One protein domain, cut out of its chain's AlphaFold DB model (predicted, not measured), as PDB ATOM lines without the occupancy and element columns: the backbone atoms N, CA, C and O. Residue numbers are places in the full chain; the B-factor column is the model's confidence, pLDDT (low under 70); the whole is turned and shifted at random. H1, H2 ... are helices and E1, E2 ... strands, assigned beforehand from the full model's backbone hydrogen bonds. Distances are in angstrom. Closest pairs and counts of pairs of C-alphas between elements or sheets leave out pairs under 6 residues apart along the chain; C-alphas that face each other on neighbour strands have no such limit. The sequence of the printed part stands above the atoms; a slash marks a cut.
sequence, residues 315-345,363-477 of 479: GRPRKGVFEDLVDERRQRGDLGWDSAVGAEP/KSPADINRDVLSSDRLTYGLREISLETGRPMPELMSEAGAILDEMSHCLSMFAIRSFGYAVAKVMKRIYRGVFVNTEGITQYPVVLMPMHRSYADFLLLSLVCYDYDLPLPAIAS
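What this domain is: This is residues 315 to 345 and 363 to 477 of the 479 residues of an uncharacterized protein of Macrostomum lignano (UniProt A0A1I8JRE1). Two lobes stand end to end along one long axis, joined by the thin stretch of residues 407 to 412. The larger lobe is built round H6, with H1, H2 and H8 packed on it and the small strand pair E1 and E2 near one end; the smaller lobe holds H3 and H5 side by side, with H4 set steeply to H5. The printed part has 146 residues, with eight named helices and two named strands in the order E1, H1, H2, H3, H4, H5, H6, E2, H7, H8; the sheet E1 - E2 is antiparallel. The class is mostly helix. The whole is loose, with a radius of gyration of the C-alphas of 20.7 A and spans of 63 by 29 by 28 A.

Where its parts are: E1, residues 322 to 324, begins at C-alpha 322 (58.835, -188.648, 19.032). H1 is residues 325 to 332, 11.4 A long, and H2 is residues 334 to 340. Beyond the cut come H3, residues 365 to 373, 12.2 A, H4, residues 376 to 389, 19.7 A, and H5, residues 393 to 406, 20.0 A. H6, residues 413 to 430, is the longest helix at 25.5 A and begins at C-alpha 413 (37.694, -180.134, 3.071). E2 is residues 435 to 437 and H7 residues 438 to 443. H8, residues 455 to 467, 18.7 A, ends at C-alpha 467 (47.762, -184.044, 11.384).

How they stand to each other: H6 is the hub, touching three helices. With residues 420 to 427 alone it touches H8, at a steep tilt of 59 degrees, opposite ways; the closest C-alphas, of Gly 420 and Leu 463, are 6.4 A apart. With residues 417 to 424 alone it touches H2, at a steep tilt of 41 degrees, opposite ways, closest at the C-alphas of Asp 334 and Tyr 421, 6.8 A. H1 and H6 only just touch, with 3 pairs of C-alphas within 8 A, closest at Val 326 and Lys 428, 6.3 A, about perpendicular at 81 degrees. E1 and E2 are antiparallel at 143 degrees, with N 323 and O 436 at 3.0 A and N 436 and O 323 at 2.9 A, within hydrogen-bond range. H7 touches no helix. H3 touches H5 at a shallow tilt of 29 degrees, opposite ways, closest at the C-alphas of Asn 369 and Leu 404, 6.3 A. Residues 382 to 386 of H4 touch residues 393 to 397 of H5, at a steep tilt of 60 degrees, opposite ways; the closest C-alphas, of Ser 386 and Met 393, are 6.3 A apart. H5 and H6 are apart. Every O i to N i+4 pair is within hydrogen-bond range in H2, H3, H4, H5, H6 and H8, against 3 of 4 in H1 and 1 of 2 in H7.

The domain as a whole: The C-alphas farthest apart, of Gly 315 and Gly 390, are 63.8 A apart. Residues 346 to 362 are not printed, and C-alphas 345 and 363 are 24.4 A apart across this cut. Of the links printed whole, H7 to H8 is long, with 11 residues. Mean pLDDT of the printed part is 73.5; 56 residues are under 70, among them 327 to 345, 408 to 415 and 439 to 447.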
ATOM      1  N   GLY A 315      63.145-201.409  17.993       59.72
ATOM      2  CA  GLY A 315      63.370-200.498  16.867       59.72
ATOM      3  C   GLY A 315      62.585-199.184  16.963       59.72
ATOM      4  O   GLY A 315      62.356-198.541  15.946       59.72
ATOM      5  N   ARG A 316      62.110-198.808  18.160       60.19
ATOM      6  CA  ARG A 316      61.293-197.604  18.392       60.19
ATOM      7  C   ARG A 316      62.117-196.498  19.067       60.19
ATOM      8  O   ARG A 316      62.899-196.831  19.963       60.19
ATOM      9  N   PRO A 317      61.944-195.217  18.687       63.47
ATOM     10  CA  PRO A 317      62.620-194.092  19.332       63.47
ATOM     11  C   PRO A 317      62.161-193.894  20.784       63.47
ATOM     12  O   PRO A 317      61.166-194.470  21.236       63.47
ATOM     13  N   ARG A 318      62.899-193.064  21.532       58.16
ATOM     14  CA  ARG A 318      62.602-192.758  22.939       58.16
ATOM     15  C   ARG A 318      61.213-192.122  23.094       58.16
ATOM     16  O   ARG A 318      60.919-191.065  22.533       58.16
ATOM     17  N   LYS A 319      60.373-192.766  23.910       54.28
ATOM     18  CA  LYS A 319      58.997-192.346  24.208       54.28
ATOM     19  C   LYS A 319      59.002-190.986  24.921       54.28
ATOM     20  O   LYS A 319      59.558-190.883  26.010       54.28
ATOM     21  N   GLY A 320      58.378-189.978  24.311       59.66
ATOM     22  CA  GLY A 320      58.244-188.620  24.859       59.66
ATOM     23  C   GLY A 320      58.791-187.501  23.966       59.66
ATOM     24  O   GLY A 320      58.309-186.384  24.082       59.66
ATOM     25  N   VAL A 321      59.731-187.796  23.056       63.91
ATOM     26  CA  VAL A 321      60.267-186.815  22.080       63.91
ATOM     27  C   VAL A 321      59.635-187.006  20.697       63.91
ATOM     28  O   VAL A 321      59.270-186.045  20.022       63.91
ATOM     29  N   PHE A 322      59.459-188.267  20.296       69.75
ATOM     30  CA  PHE A 322      58.835-188.648  19.032       69.75
ATOM     31  C   PHE A 322      57.455-189.268  19.268       69.75
ATOM     32  O   PHE A 322      57.296-190.137  20.131       69.75
ATOM     33  N   GLU A 323      56.479-188.828  18.479       72.56
ATOM     34  CA  GLU A 323      55.097-189.316  18.459       72.56
ATOM     35  C   GLU A 323      54.885-190.187  17.212       72.56
ATOM     36  O   GLU A 323      55.415-189.871  16.149       72.56
ATOM     37  N   ASP A 324      54.174-191.313  17.341       76.12
ATOM     38  CA  ASP A 324      53.917-192.242  16.228       76.12
ATOM     39  C   ASP A 324      52.504-192.025  15.675       76.12
ATOM     40  O   ASP A 324      51.533-192.552  16.227       76.12
ATOM     41  N   LEU A 325      52.396-191.275  14.571       74.31
ATOM     42  CA  LEU A 325      51.113-190.935  13.929       74.31
ATOM     43  C   LEU A 325      50.303-192.179  13.540       74.31
ATOM     44  O   LEU A 325      49.077-192.139  13.430       74.31
ATOM     45  N   VAL A 326      50.981-193.296  13.273       73.19
ATOM     46  CA  VAL A 326      50.342-194.510  12.764       73.19
ATOM     47  C   VAL A 326      49.771-195.353  13.904       73.19
ATOM     48  O   VAL A 326      48.724-195.986  13.738       73.19
ATOM     49  N   ASP A 327      50.409-195.346  15.073       69.56
ATOM     50  CA  ASP A 327      49.998-196.168  16.212       69.56
ATOM     51  C   ASP A 327      48.779-195.625  16.966       69.56
ATOM     52  O   ASP A 327      47.981-196.434  17.450       69.56
ATOM     53  N   GLU A 328      48.569-194.305  17.040       64.25
ATOM     54  CA  GLU A 328      47.311-193.766  17.586       64.25
ATOM     55  C   GLU A 328      46.122-194.132  16.682       64.25
ATOM     56  O   GLU A 328      45.087-194.614  17.153       64.25
ATOM     57  N   ARG A 329      46.300-194.029  15.360       66.75
ATOM     58  CA  ARG A 329      45.273-194.384  14.364       66.75
ATOM     59  C   ARG A 329      44.960-195.887  14.339       66.75
ATOM     60  O   ARG A 329      43.825-196.272  14.059       66.75
ATOM     61  N   ARG A 330      45.922-196.754  14.693       68.62
ATOM     62  CA  ARG A 330      45.683-198.194  14.939       68.62
ATOM     63  C   ARG A 330      44.825-198.458  16.184       68.62
ATOM     64  O   ARG A 330      44.145-199.479  16.215       68.62
ATOM     65  N   GLN A 331      44.850-197.572  17.183       61.25
ATOM     66  CA  GLN A 331      44.129-197.733  18.454       61.25
ATOM     67  C   GLN A 331      42.732-197.093  18.443       61.25
ATOM     68  O   GLN A 331      41.793-197.695  18.955       61.25
ATOM     69  N   ARG A 332      42.573-195.902  17.845       56.94
ATOM     70  CA  ARG A 332      41.274-195.200  17.746       56.94
ATOM     71  C   ARG A 332      40.412-195.624  16.550       56.94
ATOM     72  O   ARG A 332      39.197-195.454  16.594       56.94
ATOM     73  N   GLY A 333      41.024-196.177  15.500       58.12
ATOM     74  CA  GLY A 333      40.353-196.497  14.238       58.12
ATOM     75  C   GLY A 333      40.090-195.260  13.368       58.12
ATOM     76  O   GLY A 333      39.828-194.166  13.863       58.12
ATOM     77  N   ASP A 334      40.146-195.436  12.046       59.12
ATOM     78  CA  ASP A 334      40.219-194.313  11.094       59.12
ATOM     79  C   ASP A 334      38.999-193.376  11.138       59.12
ATOM     80  O   ASP A 334      39.142-192.161  11.070       59.12
ATOM     81  N   LEU A 335      37.794-193.927  11.320       54.50
ATOM     82  CA  LEU A 335      36.552-193.141  11.381       54.50
ATOM     83  C   LEU A 335      36.431-192.320  12.678       54.50
ATOM     84  O   LEU A 335      35.850-191.236  12.673       54.50
ATOM     85  N   GLY A 336      36.988-192.823  13.787       55.88
ATOM     86  CA  GLY A 336      37.045-192.100  15.061       55.88
ATOM     87  C   GLY A 336      38.088-190.979  15.056       55.88
ATOM     88  O   GLY A 336      37.953-190.016  15.804       55.88
ATOM     89  N   TRP A 337      39.104-191.086  14.196       55.22
ATOM     90  CA  TRP A 337      40.116-190.054  13.991       55.22
ATOM     91  C   TRP A 337      39.570-188.865  13.186       55.22
ATOM     92  O   TRP A 337      39.516-187.752  13.705       55.22
ATOM     93  N   ASP A 338      39.086-189.089  11.957       52.84
ATOM     94  CA  ASP A 338      38.633-187.989  11.082       52.84
ATOM     95  C   ASP A 338      37.415-187.227  11.640       52.84
ATOM     96  O   ASP A 338      37.230-186.042  11.352       52.84
ATOM     97  N   SER A 339      36.594-187.880  12.471       47.25
ATOM     98  CA  SER A 339      35.498-187.220  13.191       47.25
ATOM     99  C   SER A 339      35.984-186.366  14.370       47.25
ATOM    100  O   SER A 339      35.443-185.280  14.573       47.25
ATOM    101  N   ALA A 340      37.034-186.777  15.091       49.31
ATOM    102  CA  ALA A 340      37.619-186.001  16.191       49.31
ATOM    103  C   ALA A 340      38.361-184.738  15.709       49.31
ATOM    104  O   ALA A 340      38.304-183.708  16.373       49.31
ATOM    105  N   VAL A 341      38.970-184.771  14.517       50.81
ATOM    106  CA  VAL A 341      39.529-183.570  13.856       50.81
ATOM    107  C   VAL A 341      38.426-182.546  13.509       50.81
ATOM    108  O   VAL A 341      38.690-181.356  13.350       50.81
ATOM    109  N   GLY A 342      37.165-182.985  13.394       42.28
ATOM    110  CA  GLY A 342      36.021-182.133  13.052       42.28
ATOM    111  C   GLY A 342      35.101-181.718  14.207       42.28
ATOM    112  O   GLY A 342      34.365-180.746  14.037       42.28
ATOM    113  N   ALA A 343      35.097-182.427  15.341       39.19
ATOM    114  CA  ALA A 343      34.088-182.274  16.391       39.19
ATOM    115  C   ALA A 343      34.693-182.221  17.808       39.19
ATOM    116  O   ALA A 343      35.048-183.250  18.374       39.19
ATOM    117  N   GLU A 344      34.691-181.012  18.382       33.31
ATOM    118  CA  GLU A 344      35.117-180.642  19.747       33.31
ATOM    119  C   GLU A 344      36.606-180.893  20.120       33.31
ATOM    120  O   GLU A 344      37.128-181.996  19.969       33.31
ATOM    121  N   PRO A 345      37.326-179.890  20.675       40.22
ATOM    122  CA  PRO A 345      38.764-179.972  20.960       40.22
ATOM    123  C   PRO A 345      39.078-180.784  22.236       40.22
ATOM    124  O   PRO A 345      39.494-180.246  23.268       40.22
ATOM    125  N   LYS A 363      40.037-166.379   2.396       64.75
ATOM    126  CA  LYS A 363      39.771-165.742   1.110       64.75
ATOM    127  C   LYS A 363      39.354-166.841   0.138       64.75
ATOM    128  O   LYS A 363      39.971-167.907   0.132       64.75
ATOM    129  N   SER A 364      38.319-166.600  -0.661       71.00
ATOM    130  CA  SER A 364      37.994-167.499  -1.769       71.00
ATOM    131  C   SER A 364      39.202-167.591  -2.712       71.00
ATOM    132  O   SER A 364      39.903-166.586  -2.861       71.00
ATOM    133  N   PRO A 365      39.452-168.718  -3.406       72.94
ATOM    134  CA  PRO A 365      40.444-168.762  -4.483       72.94
ATOM    135  C   PRO A 365      40.265-167.610  -5.489       72.94
ATOM    136  O   PRO A 365      41.240-166.983  -5.887       72.94
ATOM    137  N   ALA A 366      39.017-167.223  -5.779       77.81
ATOM    138  CA  ALA A 366      38.699-166.061  -6.613       77.81
ATOM    139  C   ALA A 366      39.131-164.709  -5.998       77.81
ATOM    140  O   ALA A 366      39.555-163.812  -6.726       77.81
ATOM    141  N   ASP A 367      39.061-164.553  -4.671       81.81
ATOM    142  CA  ASP A 367      39.547-163.350  -3.979       81.81
ATOM    143  C   ASP A 367      41.082-163.289  -4.006       81.81
ATOM    144  O   ASP A 367      41.658-162.215  -4.162       81.81
ATOM    145  N   ILE A 368      41.750-164.444  -3.899       83.25
ATOM    146  CA  ILE A 368      43.211-164.555  -4.012       83.25
ATOM    147  C   ILE A 368      43.654-164.213  -5.441       83.25
ATOM    148  O   ILE A 368      44.541-163.377  -5.607       83.25
ATOM    149  N   ASN A 369      43.006-164.776  -6.467       85.56
ATOM    150  CA  ASN A 369      43.287-164.450  -7.869       85.56
ATOM    151  C   ASN A 369      43.083-162.950  -8.135       85.56
ATOM    152  O   ASN A 369      43.942-162.308  -8.739       85.56
ATOM    153  N   ARG A 370      42.002-162.357  -7.608       85.62
ATOM    154  CA  ARG A 370      41.746-160.912  -7.696       85.62
ATOM    155  C   ARG A 370      42.838-160.077  -7.023       85.62
ATOM    156  O   ARG A 370      43.299-159.105  -7.621       85.62
ATOM    157  N   ASP A 371      43.260-160.443  -5.814       87.25
ATOM    158  CA  ASP A 371      44.327-159.745  -5.092       87.25
ATOM    159  C   ASP A 371      45.658-159.811  -5.861       87.25
ATOM    160  O   ASP A 371      46.323-158.787  -6.030       87.25
ATOM    161  N   VAL A 372      46.024-160.984  -6.392       88.38
ATOM    162  CA  VAL A 372      47.251-161.177  -7.186       88.38
ATOM    163  C   VAL A 372      47.202-160.378  -8.494       88.38
ATOM    164  O   VAL A 372      48.167-159.671  -8.798       88.38
ATOM    165  N   LEU A 373      46.076-160.410  -9.216       88.19
ATOM    166  CA  LEU A 373      45.849-159.614 -10.431       88.19
ATOM    167  C   LEU A 373      45.895-158.102 -10.168       88.19
ATOM    168  O   LEU A 373      46.319-157.343 -11.036       88.19
ATOM    169  N   SER A 374      45.499-157.662  -8.971       87.69
ATOM    170  CA  SER A 374      45.584-156.258  -8.550       87.69
ATOM    171  C   SER A 374      46.970-155.830  -8.050       87.69
ATOM    172  O   SER A 374      47.168-154.658  -7.733       87.69
ATOM    173  N   SER A 375      47.934-156.751  -7.943       93.31
ATOM    174  CA  SER A 375      49.215-156.460  -7.299       93.31
ATOM    175  C   SER A 375      50.151-155.608  -8.167       93.31
ATOM    176  O   SER A 375      50.379-155.877  -9.353       93.31
ATOM    177  N   ASP A 376      50.791-154.615  -7.542       91.00
ATOM    178  CA  ASP A 376      51.797-153.765  -8.194       91.00
ATOM    179  C   ASP A 376      52.983-154.582  -8.730       91.00
ATOM    180  O   ASP A 376      53.565-154.236  -9.755       91.00
ATOM    181  N   ARG A 377      53.330-155.695  -8.063       90.75
ATOM    182  CA  ARG A 377      54.422-156.588  -8.484       90.75
ATOM    183  C   ARG A 377      54.118-157.281  -9.809       90.75
ATOM    184  O   ARG A 377      54.978-157.284 -10.685       90.75
ATOM    185  N   LEU A 378      52.910-157.831  -9.963       91.50
ATOM    186  CA  LEU A 378      52.484-158.431 -11.226       91.50
ATOM    187  C   LEU A 378      52.404-157.355 -12.316       91.50
ATOM    188  O   LEU A 378      52.989-157.514 -13.381       91.50
ATOM    189  N   THR A 379      51.770-156.220 -12.017       90.19
ATOM    190  CA  THR A 379      51.628-155.085 -12.948       90.19
ATOM    191  C   THR A 379      52.977-154.539 -13.433       90.19
ATOM    192  O   THR A 379      53.115-154.169 -14.600       90.19
ATOM    193  N   TYR A 380      53.986-154.495 -12.556       93.19
ATOM    194  CA  TYR A 380      55.356-154.118 -12.905       93.19
ATOM    195  C   TYR A 380      56.011-155.160 -13.823       93.19
ATOM    196  O   TYR A 380      56.485-154.796 -14.897       93.19
ATOM    197  N   GLY A 381      55.980-156.447 -13.456       92.06
ATOM    198  CA  GLY A 381      56.587-157.514 -14.263       92.06
ATOM    199  C   GLY A 381      55.944-157.658 -15.646       92.06
ATOM    200  O   GLY A 381      56.642-157.767 -16.650       92.06
ATOM    201  N   LEU A 382      54.614-157.549 -15.736       91.94
ATOM    202  CA  LEU A 382      53.912-157.523 -17.023       91.94
ATOM    203  C   LEU A 382      54.317-156.305 -17.866       91.94
ATOM    204  O   LEU A 382      54.373-156.406 -19.091       91.94
ATOM    205  N   ARG A 383      54.610-155.149 -17.248       91.25
ATOM    206  CA  ARG A 383      55.058-153.944 -17.972       91.25
ATOM    207  C   ARG A 383      56.452-154.137 -18.557       91.25
ATOM    208  O   ARG A 383      56.681-153.710 -19.683       91.25
ATOM    209  N   GLU A 384      57.346-154.789 -17.826       92.00
ATOM    210  CA  GLU A 384      58.682-155.159 -18.301       92.00
ATOM    211  C   GLU A 384      58.580-156.115 -19.505       92.00
ATOM    212  O   GLU A 384      59.052-155.784 -20.592       92.00
ATOM    213  N   ILE A 385      57.799-157.196 -19.384       91.25
ATOM    214  CA  ILE A 385      57.526-158.153 -20.476       91.25
ATOM    215  C   ILE A 385      56.863-157.474 -21.692       91.25
ATOM    216  O   ILE A 385      57.172-157.804 -22.839       91.25
ATOM    217  N   SER A 386      55.963-156.512 -21.468       91.44
ATOM    218  CA  SER A 386      55.310-155.719 -22.522       91.44
ATOM    219  C   SER A 386      56.307-154.855 -23.300       91.44
ATOM    220  O   SER A 386      56.198-154.759 -24.522       91.44
ATOM    221  N   LEU A 387      57.305-154.278 -22.621       92.12
ATOM    222  CA  LEU A 387      58.376-153.498 -23.247       92.12
ATOM    223  C   LEU A 387      59.365-154.385 -24.020       92.12
ATOM    224  O   LEU A 387      59.789-153.999 -25.106       92.12
ATOM    225  N   GLU A 388      59.703-155.566 -23.498       90.94
ATOM    226  CA  GLU A 388      60.615-156.514 -24.158       90.94
ATOM    227  C   GLU A 388      59.979-157.215 -25.369       90.94
ATOM    228  O   GLU A 388      60.619-157.380 -26.406       90.94
ATOM    229  N   THR A 389      58.710-157.619 -25.251       85.25
ATOM    230  CA  THR A 389      58.009-158.433 -26.264       85.25
ATOM    231  C   THR A 389      57.171-157.585 -27.231       85.25
ATOM    232  O   THR A 389      56.681-158.092 -28.238       85.25
ATOM    233  N   GLY A 390      56.932-156.307 -26.917       87.69
ATOM    234  CA  GLY A 390      56.046-155.419 -27.683       87.69
ATOM    235  C   GLY A 390      54.550-155.763 -27.598       87.69
ATOM    236  O   GLY A 390      53.750-155.179 -28.329       87.69
ATOM    237  N   ARG A 391      54.151-156.709 -26.733       89.44
ATOM    238  CA  ARG A 391      52.754-157.154 -26.575       89.44
ATOM    239  C   ARG A 391      51.940-156.155 -25.741       89.44
ATOM    240  O   ARG A 391      52.459-155.629 -24.751       89.44
ATOM    241  N   PRO A 392      50.668-155.893 -26.088       90.75
ATOM    242  CA  PRO A 392      49.832-154.941 -25.367       90.75
ATOM    243  C   PRO A 392      49.443-155.460 -23.976       90.75
ATOM    244  O   PRO A 392      49.030-156.605 -23.804       90.75
ATOM    245  N   MET A 393      49.497-154.577 -22.976       88.94
ATOM    246  CA  MET A 393      49.160-154.880 -21.579       88.94
ATOM    247  C   MET A 393      47.846-155.665 -21.343       88.94
ATOM    248  O   MET A 393      47.892-156.627 -20.582       88.94
ATOM    249  N   PRO A 394      46.686-155.334 -21.958       87.56
ATOM    250  CA  PRO A 394      45.450-156.090 -21.714       87.56
ATOM    251  C   PRO A 394      45.520-157.561 -22.152       87.56
ATOM    252  O   PRO A 394      44.857-158.400 -21.551       87.56
ATOM    253  N   GLU A 395      46.331-157.890 -23.160       89.94
ATOM    254  CA  GLU A 395      46.525-159.268 -23.626       89.94
ATOM    255  C   GLU A 395      47.329-160.073 -22.597       89.94
ATOM    256  O   GLU A 395      46.889-161.129 -22.147       89.94
ATOM    257  N   LEU A 396      48.451-159.509 -22.133       89.56
ATOM    258  CA  LEU A 396      49.299-160.096 -21.089       89.56
ATOM    259  C   LEU A 396      48.560-160.257 -19.751       89.56
ATOM    260  O   LEU A 396      48.774-161.228 -19.031       89.56
ATOM    261  N   MET A 397      47.668-159.322 -19.418       88.19
ATOM    262  CA  MET A 397      46.870-159.375 -18.190       88.19
ATOM    263  C   MET A 397      45.753-160.429 -18.268       88.19
ATOM    264  O   MET A 397      45.449-161.068 -17.263       88.19
ATOM    265  N   SER A 398      45.190-160.674 -19.460       88.12
ATOM    266  CA  SER A 398      44.268-161.793 -19.701       88.12
ATOM    267  C   SER A 398      44.978-163.150 -19.645       88.12
ATOM    268  O   SER A 398      44.414-164.109 -19.125       88.12
ATOM    269  N   GLU A 399      46.206-163.237 -20.160       88.44
ATOM    270  CA  GLU A 399      47.037-164.447 -20.101       88.44
ATOM    271  C   GLU A 399      47.449-164.774 -18.658       88.44
ATOM    272  O   GLU A 399      47.288-165.908 -18.211       88.44
ATOM    273  N   ALA A 400      47.871-163.766 -17.885       89.12
ATOM    274  CA  ALA A 400      48.140-163.918 -16.457       89.12
ATOM    275  C   ALA A 400      46.896-164.372 -15.670       89.12
ATOM    276  O   ALA A 400      47.020-165.193 -14.765       89.12
ATOM    277  N   GLY A 401      45.702-163.884 -16.032       87.19
ATOM    278  CA  GLY A 401      44.433-164.359 -15.474       87.19
ATOM    279  C   GLY A 401      44.186-165.842 -15.755       87.19
ATOM    280  O   GLY A 401      43.946-166.599 -14.822       87.19
ATOM    281  N   ALA A 402      44.337-166.277 -17.010       87.00
ATOM    282  CA  ALA A 402      44.162-167.681 -17.389       87.00
ATOM    283  C   ALA A 402      45.140-168.622 -16.656       87.00
ATOM    284  O   ALA A 402      44.732-169.678 -16.180       87.00
ATOM    285  N   ILE A 403      46.405-168.211 -16.502       86.69
ATOM    286  CA  ILE A 403      47.413-168.963 -15.736       86.69
ATOM    287  C   ILE A 403      47.036-169.027 -14.248       86.69
ATOM    288  O   ILE A 403      47.161-170.081 -13.630       86.69
ATOM    289  N   LEU A 404      46.560-167.927 -13.656       85.50
ATOM    290  CA  LEU A 404      46.123-167.912 -12.256       85.50
ATOM    291  C   LEU A 404      44.868-168.754 -12.023       85.50
ATOM    292  O   LEU A 404      44.749-169.358 -10.960       85.50
ATOM    293  N   ASP A 405      43.959-168.834 -12.991       82.56
ATOM    294  CA  ASP A 405      42.788-169.704 -12.908       82.56
ATOM    295  C   ASP A 405      43.187-171.189 -13.040       82.56
ATOM    296  O   ASP A 405      42.725-172.000 -12.238       82.56
ATOM    297  N   GLU A 406      44.121-171.544 -13.935       79.75
ATOM    298  CA  GLU A 406      44.698-172.902 -14.040       79.75
ATOM    299  C   GLU A 406      45.484-173.314 -12.776       79.75
ATOM    300  O   GLU A 406      45.403-174.458 -12.324       79.75
ATOM    301  N   MET A 407      46.213-172.374 -12.167       75.12
ATOM    302  CA  MET A 407      46.930-172.572 -10.901       75.12
ATOM    303  C   MET A 407      46.026-172.494  -9.661       75.12
ATOM    304  O   MET A 407      46.473-172.825  -8.558       75.12
ATOM    305  N   SER A 408      44.781-172.026  -9.794       69.38
ATOM    306  CA  SER A 408      43.865-171.925  -8.661       69.38
ATOM    307  C   SER A 408      43.304-173.302  -8.320       69.38
ATOM    308  O   SER A 408      42.710-173.988  -9.150       69.38
ATOM    309  N   HIS A 409      43.505-173.730  -7.077       64.06
ATOM    310  CA  HIS A 409      43.050-175.036  -6.612       64.06
ATOM    311  C   HIS A 409      42.053-174.877  -5.468       64.06
ATOM    312  O   HIS A 409      42.288-174.145  -4.500       64.06
ATOM    313  N   CYS A 410      40.922-175.569  -5.577       62.25
ATOM    314  CA  CYS A 410      39.859-175.512  -4.585       62.25
ATOM    315  C   CYS A 410      40.069-176.611  -3.541       62.25
ATOM    316  O   CYS A 410      39.586-177.729  -3.688       62.25
ATOM    317  N   LEU A 411      40.755-176.276  -2.444       63.03
ATOM    318  CA  LEU A 411      40.966-177.163  -1.292       63.03
ATOM    319  C   LEU A 411      39.633-177.539  -0.605       63.03
ATOM    320  O   LEU A 411      39.236-176.976   0.417       63.03
ATOM    321  N   SER A 412      38.927-178.520  -1.171       63.84
ATOM    322  CA  SER A 412      37.695-179.078  -0.620       63.84
ATOM    323  C   SER A 412      38.003-179.899   0.629       63.84
ATOM    324  O   SER A 412      38.598-180.975   0.560       63.84
ATOM    325  N   MET A 413      37.530-179.433   1.788       67.19
ATOM    326  CA  MET A 413      37.694-180.134   3.071       67.19
ATOM    327  C   MET A 413      37.141-181.570   3.048       67.19
ATOM    328  O   MET A 413      37.619-182.419   3.797       67.19
ATOM    329  N   PHE A 414      36.160-181.867   2.188       67.31
ATOM    330  CA  PHE A 414      35.661-183.230   1.993       67.31
ATOM    331  C   PHE A 414      36.655-184.100   1.207       67.31
ATOM    332  O   PHE A 414      36.978-185.206   1.646       67.31
ATOM    333  N   ALA A 415      37.192-183.583   0.096       67.56
ATOM    334  CA  ALA A 415      38.205-184.276  -0.699       67.56
ATOM    335  C   ALA A 415      39.458-184.560   0.144       67.56
ATOM    336  O   ALA A 415      39.880-185.713   0.240       67.56
ATOM    337  N   ILE A 416      39.964-183.548   0.858       72.00
ATOM    338  CA  ILE A 416      41.129-183.644   1.752       72.00
ATOM    339  C   ILE A 416      40.930-184.729   2.820       72.00
ATOM    340  O   ILE A 416      41.814-185.560   3.008       72.00
ATOM    341  N   ARG A 417      39.762-184.776   3.480       75.38
ATOM    342  CA  ARG A 417      39.431-185.824   4.467       75.38
ATOM    343  C   ARG A 417      39.437-187.221   3.844       75.38
ATOM    344  O   ARG A 417      40.088-188.124   4.363       75.38
ATOM    345  N   SER A 418      38.770-187.396   2.701       68.44
ATOM    346  CA  SER A 418      38.722-188.691   2.002       68.44
ATOM    347  C   SER A 418      40.111-189.169   1.543       68.44
ATOM    348  O   SER A 418      40.440-190.354   1.655       68.44
ATOM    349  N   PHE A 419      40.959-188.235   1.107       73.88
ATOM    350  CA  PHE A 419      42.336-188.485   0.700       73.88
ATOM    351  C   PHE A 419      43.230-188.820   1.903       73.88
ATOM    352  O   PHE A 419      43.943-189.823   1.872       73.88
ATOM    353  N   GLY A 420      43.130-188.057   2.996       74.06
ATOM    354  CA  GLY A 420      43.831-188.318   4.257       74.06
ATOM    355  C   GLY A 420      43.531-189.711   4.815       74.06
ATOM    356  O   GLY A 420      44.459-190.438   5.177       74.06
ATOM    357  N   TYR A 421      42.264-190.135   4.781       74.50
ATOM    358  CA  TYR A 421      41.831-191.490   5.139       74.50
ATOM    359  C   TYR A 421      42.478-192.572   4.254       74.50
ATOM    360  O   TYR A 421      43.016-193.567   4.757       74.50
ATOM    361  N   ALA A 422      42.457-192.385   2.929       76.25
ATOM    362  CA  ALA A 422      43.041-193.330   1.978       76.25
ATOM    363  C   ALA A 422      44.565-193.457   2.165       76.25
ATOM    364  O   ALA A 422      45.085-194.569   2.314       76.25
ATOM    365  N   VAL A 423      45.271-192.325   2.257       78.38
ATOM    366  CA  VAL A 423      46.717-192.269   2.516       78.38
ATOM    367  C   VAL A 423      47.046-192.907   3.869       78.38
ATOM    368  O   VAL A 423      47.942-193.746   3.933       78.38
ATOM    369  N   ALA A 424      46.290-192.625   4.935       77.69
ATOM    370  CA  ALA A 424      46.490-193.246   6.247       77.69
ATOM    371  C   ALA A 424      46.399-194.784   6.202       77.69
ATOM    372  O   ALA A 424      47.174-195.477   6.872       77.69
ATOM    373  N   LYS A 425      45.489-195.348   5.394       78.94
ATOM    374  CA  LYS A 425      45.395-196.805   5.198       78.94
ATOM    375  C   LYS A 425      46.567-197.387   4.416       78.94
ATOM    376  O   LYS A 425      47.029-198.470   4.777       78.94
ATOM    377  N   VAL A 426      47.064-196.687   3.399       79.56
ATOM    378  CA  VAL A 426      48.265-197.097   2.652       79.56
ATOM    379  C   VAL A 426      49.498-197.050   3.561       79.56
ATOM    380  O   VAL A 426      50.198-198.053   3.696       79.56
ATOM    381  N   MET A 427      49.705-195.947   4.288       76.12
ATOM    382  CA  MET A 427      50.844-195.785   5.199       76.12
ATOM    383  C   MET A 427      50.859-196.839   6.315       76.12
ATOM    384  O   MET A 427      51.919-197.376   6.622       76.12
ATOM    385  N   LYS A 428      49.694-197.230   6.854       76.44
ATOM    386  CA  LYS A 428      49.572-198.333   7.832       76.44
ATOM    387  C   LYS A 428      50.014-199.705   7.320       76.44
ATOM    388  O   LYS A 428      50.363-200.545   8.151       76.44
ATOM    389  N   ARG A 429      49.932-199.948   6.004       78.19
ATOM    390  CA  ARG A 429      50.351-201.203   5.355       78.19
ATOM    391  C   ARG A 429      51.842-201.206   5.021       78.19
ATOM    392  O   ARG A 429      52.467-202.250   5.141       78.19
ATOM    393  N   ILE A 430      52.386-200.060   4.609       80.25
ATOM    394  CA  ILE A 430      53.789-199.925   4.190       80.25
ATOM    395  C   ILE A 430      54.720-199.741   5.399       80.25
ATOM    396  O   ILE A 430      55.767-200.379   5.474       80.25
ATOM    397  N   TYR A 431      54.345-198.898   6.365       77.88
ATOM    398  CA  TYR A 431      55.225-198.496   7.463       77.88
ATOM    399  C   TYR A 431      54.871-199.172   8.792       77.88
ATOM    400  O   TYR A 431      53.721-199.223   9.240       77.88
ATOM    401  N   ARG A 432      55.911-199.645   9.492       75.31
ATOM    402  CA  ARG A 432      55.794-200.208  10.847       75.31
ATOM    403  C   ARG A 432      55.371-199.153  11.879       75.31
ATOM    404  O   ARG A 432      54.639-199.506  12.795       75.31
ATOM    405  N   GLY A 433      55.772-197.897  11.699       77.19
ATOM    406  CA  GLY A 433      55.385-196.713  12.477       77.19
ATOM    407  C   GLY A 433      55.950-195.456  11.805       77.19
ATOM    408  O   GLY A 433      56.910-195.572  11.039       77.19
ATOM    409  N   VAL A 434      55.357-194.284  12.044       78.94
ATOM    410  CA  VAL A 434      55.807-192.997  11.473       78.94
ATOM    411  C   VAL A 434      56.052-192.030  12.616       78.94
ATOM    412  O   VAL A 434      55.113-191.497  13.202       78.94
ATOM    413  N   PHE A 435      57.326-191.817  12.931       79.81
ATOM    414  CA  PHE A 435      57.751-191.052  14.096       79.81
ATOM    415  C   PHE A 435      58.034-189.596  13.735       79.81
ATOM    416  O   PHE A 435      58.937-189.316  12.946       79.81
ATOM    417  N   VAL A 436      57.305-188.672  14.352       77.38
ATOM    418  CA  VAL A 436      57.445-187.229  14.132       77.38
ATOM    419  C   VAL A 436      57.923-186.537  15.407       77.38
ATOM    420  O   VAL A 436      57.461-186.831  16.511       77.38
ATOM    421  N   ASN A 437      58.875-185.610  15.257       79.56
ATOM    422  CA  ASN A 437      59.331-184.749  16.346       79.56
ATOM    423  C   ASN A 437      58.349-183.584  16.526       79.56
ATOM    424  O   ASN A 437      58.360-182.617  15.763       79.56
ATOM    425  N   THR A 438      57.525-183.668  17.566       71.06
ATOM    426  CA  THR A 438      56.488-182.657  17.815       71.06
ATOM    427  C   THR A 438      57.011-181.378  18.467       71.06
ATOM    428  O   THR A 438      56.369-180.334  18.363       71.06
ATOM    429  N   GLU A 439      58.189-181.416  19.093       68.69
ATOM    430  CA  GLU A 439      58.857-180.215  19.609       68.69
ATOM    431  C   GLU A 439      59.443-179.391  18.451       68.69
ATOM    432  O   GLU A 439      59.291-178.172  18.412       68.69
ATOM    433  N   GLY A 440      60.026-180.062  17.450       66.12
ATOM    434  CA  GLY A 440      60.593-179.413  16.263       66.12
ATOM    435  C   GLY A 440      59.555-178.686  15.399       66.12
ATOM    436  O   GLY A 440      59.805-177.563  14.970       66.12
ATOM    437  N   ILE A 441      58.379-179.292  15.188       68.44
ATOM    438  CA  ILE A 441      57.288-178.698  14.387       68.44
ATOM    439  C   ILE A 441      56.662-177.470  15.067       68.44
ATOM    440  O   ILE A 441      56.183-176.567  14.387       68.44
ATOM    441  N   THR A 442      56.652-177.423  16.400       64.94
ATOM    442  CA  THR A 442      55.923-176.388  17.154       64.94
ATOM    443  C   THR A 442      56.757-175.153  17.501       64.94
ATOM    444  O   THR A 442      56.181-174.108  17.798       64.94
ATOM    445  N   GLN A 443      58.091-175.250  17.464       59.59
ATOM    446  CA  GLN A 443      59.000-174.193  17.932       59.59
ATOM    447  C   GLN A 443      59.682-173.383  16.817       59.59
ATOM    448  O   GLN A 443      60.179-172.290  17.089       59.59
ATOM    449  N   TYR A 444      59.724-173.888  15.579       62.16
ATOM    450  CA  TYR A 444      60.521-173.311  14.488       62.16
ATOM    451  C   TYR A 444      59.715-173.194  13.185       62.16
ATOM    452  O   TYR A 444      58.789-173.977  12.972       62.16
ATOM    453  N   PRO A 445      60.059-172.254  12.279       62.25
ATOM    454  CA  PRO A 445      59.471-172.221  10.943       62.25
ATOM    455  C   PRO A 445      59.778-173.531  10.203       62.25
ATOM    456  O   PRO A 445      60.938-173.876   9.972       62.25
ATOM    457  N   VAL A 446      58.728-174.271   9.847       64.56
ATOM    458  CA  VAL A 446      58.854-175.615   9.272       64.56
ATOM    459  C   VAL A 446      59.283-175.527   7.805       64.56
ATOM    460  O   VAL A 446      58.483-175.213   6.926       64.56
ATOM    461  N   VAL A 447      60.549-175.843   7.530       65.88
ATOM    462  CA  VAL A 447      61.058-176.018   6.161       65.88
ATOM    463  C   VAL A 447      60.821-177.462   5.728       65.88
ATOM    464  O   VAL A 447      61.485-178.384   6.200       65.88
ATOM    465  N   LEU A 448      59.870-177.660   4.818       71.38
ATOM    466  CA  LEU A 448      59.557-178.973   4.259       71.38
ATOM    467  C   LEU A 448      60.603-179.344   3.193       71.38
ATOM    468  O   LEU A 448      60.588-178.797   2.091       71.38
ATOM    469  N   MET A 449      61.510-180.274   3.506       67.31
ATOM    470  CA  MET A 449      62.461-180.827   2.532       67.31
ATOM    471  C   MET A 449      62.003-182.220   2.068       67.31
ATOM    472  O   MET A 449      61.801-183.088   2.919       67.31
ATOM    473  N   PRO A 450      61.846-182.475   0.753       63.91
ATOM    474  CA  PRO A 450      61.579-183.820   0.253       63.91
ATOM    475  C   PRO A 450      62.811-184.707   0.480       63.91
ATOM    476  O   PRO A 450      63.917-184.358   0.070       63.91
ATOM    477  N   MET A 451      62.619-185.846   1.148       61.38
ATOM    478  CA  MET A 451      63.712-186.732   1.570       61.38
ATOM    479  C   MET A 451      64.245-187.596   0.417       61.38
ATOM    480  O   MET A 451      65.431-187.922   0.386       61.38
ATOM    481  N   HIS A 452      63.393-187.939  -0.550       62.34
ATOM    482  CA  HIS A 452      63.735-188.733  -1.725       62.34
ATOM    483  C   HIS A 452      62.863-188.348  -2.942       62.34
ATOM    484  O   HIS A 452      61.885-187.610  -2.826       62.34
ATOM    485  N   ARG A 453      63.195-188.853  -4.143       59.78
ATOM    486  CA  ARG A 453      62.436-188.602  -5.395       59.78
ATOM    487  C   ARG A 453      61.104-189.386  -5.461       59.78
ATOM    488  O   ARG A 453      60.444-189.398  -6.497       59.78
ATOM    489  N   SER A 454      60.715-190.077  -4.392       72.25
ATOM    490  CA  SER A 454      59.504-190.899  -4.325       72.25
ATOM    491  C   SER A 454      58.253-190.074  -4.032       72.25
ATOM    492  O   SER A 454      58.204-189.301  -3.080       72.25
ATOM    493  N   TYR A 455      57.175-190.338  -4.776       74.38
ATOM    494  CA  TYR A 455      55.852-189.767  -4.490       74.38
ATOM    495  C   TYR A 455      55.318-190.133  -3.091       74.38
ATOM    496  O   TYR A 455      54.545-189.372  -2.513       74.38
ATOM    497  N   ALA A 456      55.768-191.257  -2.520       75.50
ATOM    498  CA  ALA A 456      55.441-191.670  -1.156       75.50
ATOM    499  C   ALA A 456      55.829-190.619  -0.098       75.50
ATOM    500  O   ALA A 456      55.083-190.421   0.859       75.50
ATOM    501  N   ASP A 457      56.942-189.908  -0.293       80.81
ATOM    502  CA  ASP A 457      57.434-188.879   0.625       80.81
ATOM    503  C   ASP A 457      56.486-187.679   0.664       80.81
ATOM    504  O   ASP A 457      56.165-187.183   1.740       80.81
ATOM    505  N   PHE A 458      55.976-187.247  -0.495       81.25
ATOM    506  CA  PHE A 458      54.987-186.169  -0.577       81.25
ATOM    507  C   PHE A 458      53.655-186.567   0.068       81.25
ATOM    508  O   PHE A 458      53.045-185.752   0.760       81.25
ATOM    509  N   LEU A 459      53.230-187.825  -0.094       82.31
ATOM    510  CA  LEU A 459      52.046-188.351   0.591       82.31
ATOM    511  C   LEU A 459      52.250-188.374   2.111       82.31
ATOM    512  O   LEU A 459      51.381-187.915   2.850       82.31
ATOM    513  N   LEU A 460      53.408-188.842   2.585       81.69
ATOM    514  CA  LEU A 460      53.749-188.875   4.008       81.69
ATOM    515  C   LEU A 460      53.814-187.461   4.603       81.69
ATOM    516  O   LEU A 460      53.242-187.205   5.659       81.69
ATOM    517  N   LEU A 461      54.439-186.528   3.887       81.88
ATOM    518  CA  LEU A 461      54.522-185.116   4.246       81.88
ATOM    519  C   LEU A 461      53.134-184.466   4.318       81.88
ATOM    520  O   LEU A 461      52.842-183.765   5.283       81.88
ATOM    521  N   SER A 462      52.257-184.740   3.345       80.69
ATOM    522  CA  SER A 462      50.869-184.257   3.363       80.69
ATOM    523  C   SER A 462      50.071-184.829   4.537       80.69
ATOM    524  O   SER A 462      49.282-184.108   5.141       80.69
ATOM    525  N   LEU A 463      50.335-186.083   4.923       80.19
ATOM    526  CA  LEU A 463      49.706-186.730   6.073       80.19
ATOM    527  C   LEU A 463      50.122-186.079   7.396       80.19
ATOM    528  O   LEU A 463      49.275-185.902   8.265       80.19
ATOM    529  N   VAL A 464      51.402-185.712   7.530       80.75
ATOM    530  CA  VAL A 464      51.927-184.951   8.677       80.75
ATOM    531  C   VAL A 464      51.345-183.537   8.689       80.75
ATOM    532  O   VAL A 464      50.923-183.062   9.737       80.75
ATOM    533  N   CYS A 465      51.256-182.871   7.535       79.19
ATOM    534  CA  CYS A 465      50.683-181.527   7.465       79.19
ATOM    535  C   CYS A 465      49.192-181.508   7.850       79.19
ATOM    536  O   CYS A 465      48.773-180.619   8.582       79.19
ATOM    537  N   TYR A 466      48.426-182.520   7.426       77.06
ATOM    538  CA  TYR A 466      47.025-182.716   7.817       77.06
ATOM    539  C   TYR A 466      46.849-183.011   9.319       77.06
ATOM    540  O   TYR A 466      45.848-182.613   9.898       77.06
ATOM    541  N   ASP A 467      47.810-183.689   9.954       77.00
ATOM    542  CA  ASP A 467      47.762-184.044  11.384       77.00
ATOM    543  C   ASP A 467      48.016-182.841  12.314       77.00
ATOM    544  O   ASP A 467      47.433-182.746  13.391       77.00
ATOM    545  N   TYR A 468      48.871-181.905  11.882       75.25
ATOM    546  CA  TYR A 468      49.304-180.738  12.665       75.25
ATOM    547  C   TYR A 468      48.691-179.398  12.201       75.25
ATOM    548  O   TYR A 468      49.232-178.344  12.537       75.25
ATOM    549  N   ASP A 469      47.592-179.417  11.431       73.50
ATOM    550  CA  ASP A 469      46.928-178.223  10.863       73.50
ATOM    551  C   ASP A 469      47.890-177.272  10.098       73.50
ATOM    552  O   ASP A 469      47.746-176.045  10.101       73.50
ATOM    553  N   LEU A 470      48.904-177.835   9.431       74.94
ATOM    554  CA  LEU A 470      49.862-177.091   8.607       74.94
ATOM    555  C   LEU A 470      49.306-176.869   7.187       74.94
ATOM    556  O   LEU A 470      48.532-177.695   6.694       74.94
ATOM    557  N   PRO A 471      49.723-175.799   6.477       72.50
ATOM    558  CA  PRO A 471      49.321-175.584   5.090       72.50
ATOM    559  C   PRO A 471      49.736-176.779   4.222       72.50
ATOM    560  O   PRO A 471      50.918-177.110   4.115       72.50
ATOM    561  N   LEU A 472      48.747-177.437   3.614       71.44
ATOM    562  CA  LEU A 472      48.971-178.633   2.809       71.44
ATOM    563  C   LEU A 472      49.794-178.295   1.553       71.44
ATOM    564  O   LEU A 472      49.495-177.305   0.878       71.44
ATOM    565  N   PRO A 473      50.791-179.119   1.180       69.69
ATOM    566  CA  PRO A 473      51.446-178.977  -0.114       69.69
ATOM    567  C   PRO A 473      50.421-179.212  -1.233       69.69
ATOM    568  O   PRO A 473      49.605-180.128  -1.134       69.69
ATOM    569  N   ALA A 474      50.497-178.435  -2.320       63.00
ATOM    570  CA  ALA A 474      49.515-178.453  -3.416       63.00
ATOM    571  C   ALA A 474      49.283-179.845  -4.049       63.00
ATOM    572  O   ALA A 474      48.218-180.100  -4.595       63.00
ATOM    573  N   ILE A 475      50.231-180.775  -3.889       61.00
ATOM    574  CA  ILE A 475      50.130-182.196  -4.272       61.00
ATOM    575  C   ILE A 475      48.922-182.899  -3.612       61.00
ATOM    576  O   ILE A 475      48.385-183.851  -4.169       61.00
ATOM    577  N   ALA A 476      48.487-182.440  -2.434       53.16
ATOM    578  CA  ALA A 476      47.306-182.943  -1.726       53.16
ATOM    579  C   ALA A 476      46.015-182.159  -2.040       53.16
ATOM    580  O   ALA A 476      44.952-182.499  -1.517       53.16
ATOM    581  N   SER A 477      46.083-181.128  -2.889       51.19
ATOM    582  CA  SER A 477      44.895-180.460  -3.420       51.19
ATOM    583  C   SER A 477      44.338-181.279  -4.581       51.19
ATOM    584  O   SER A 477      44.642-181.033  -5.745       51.19
TER     585      SER A 477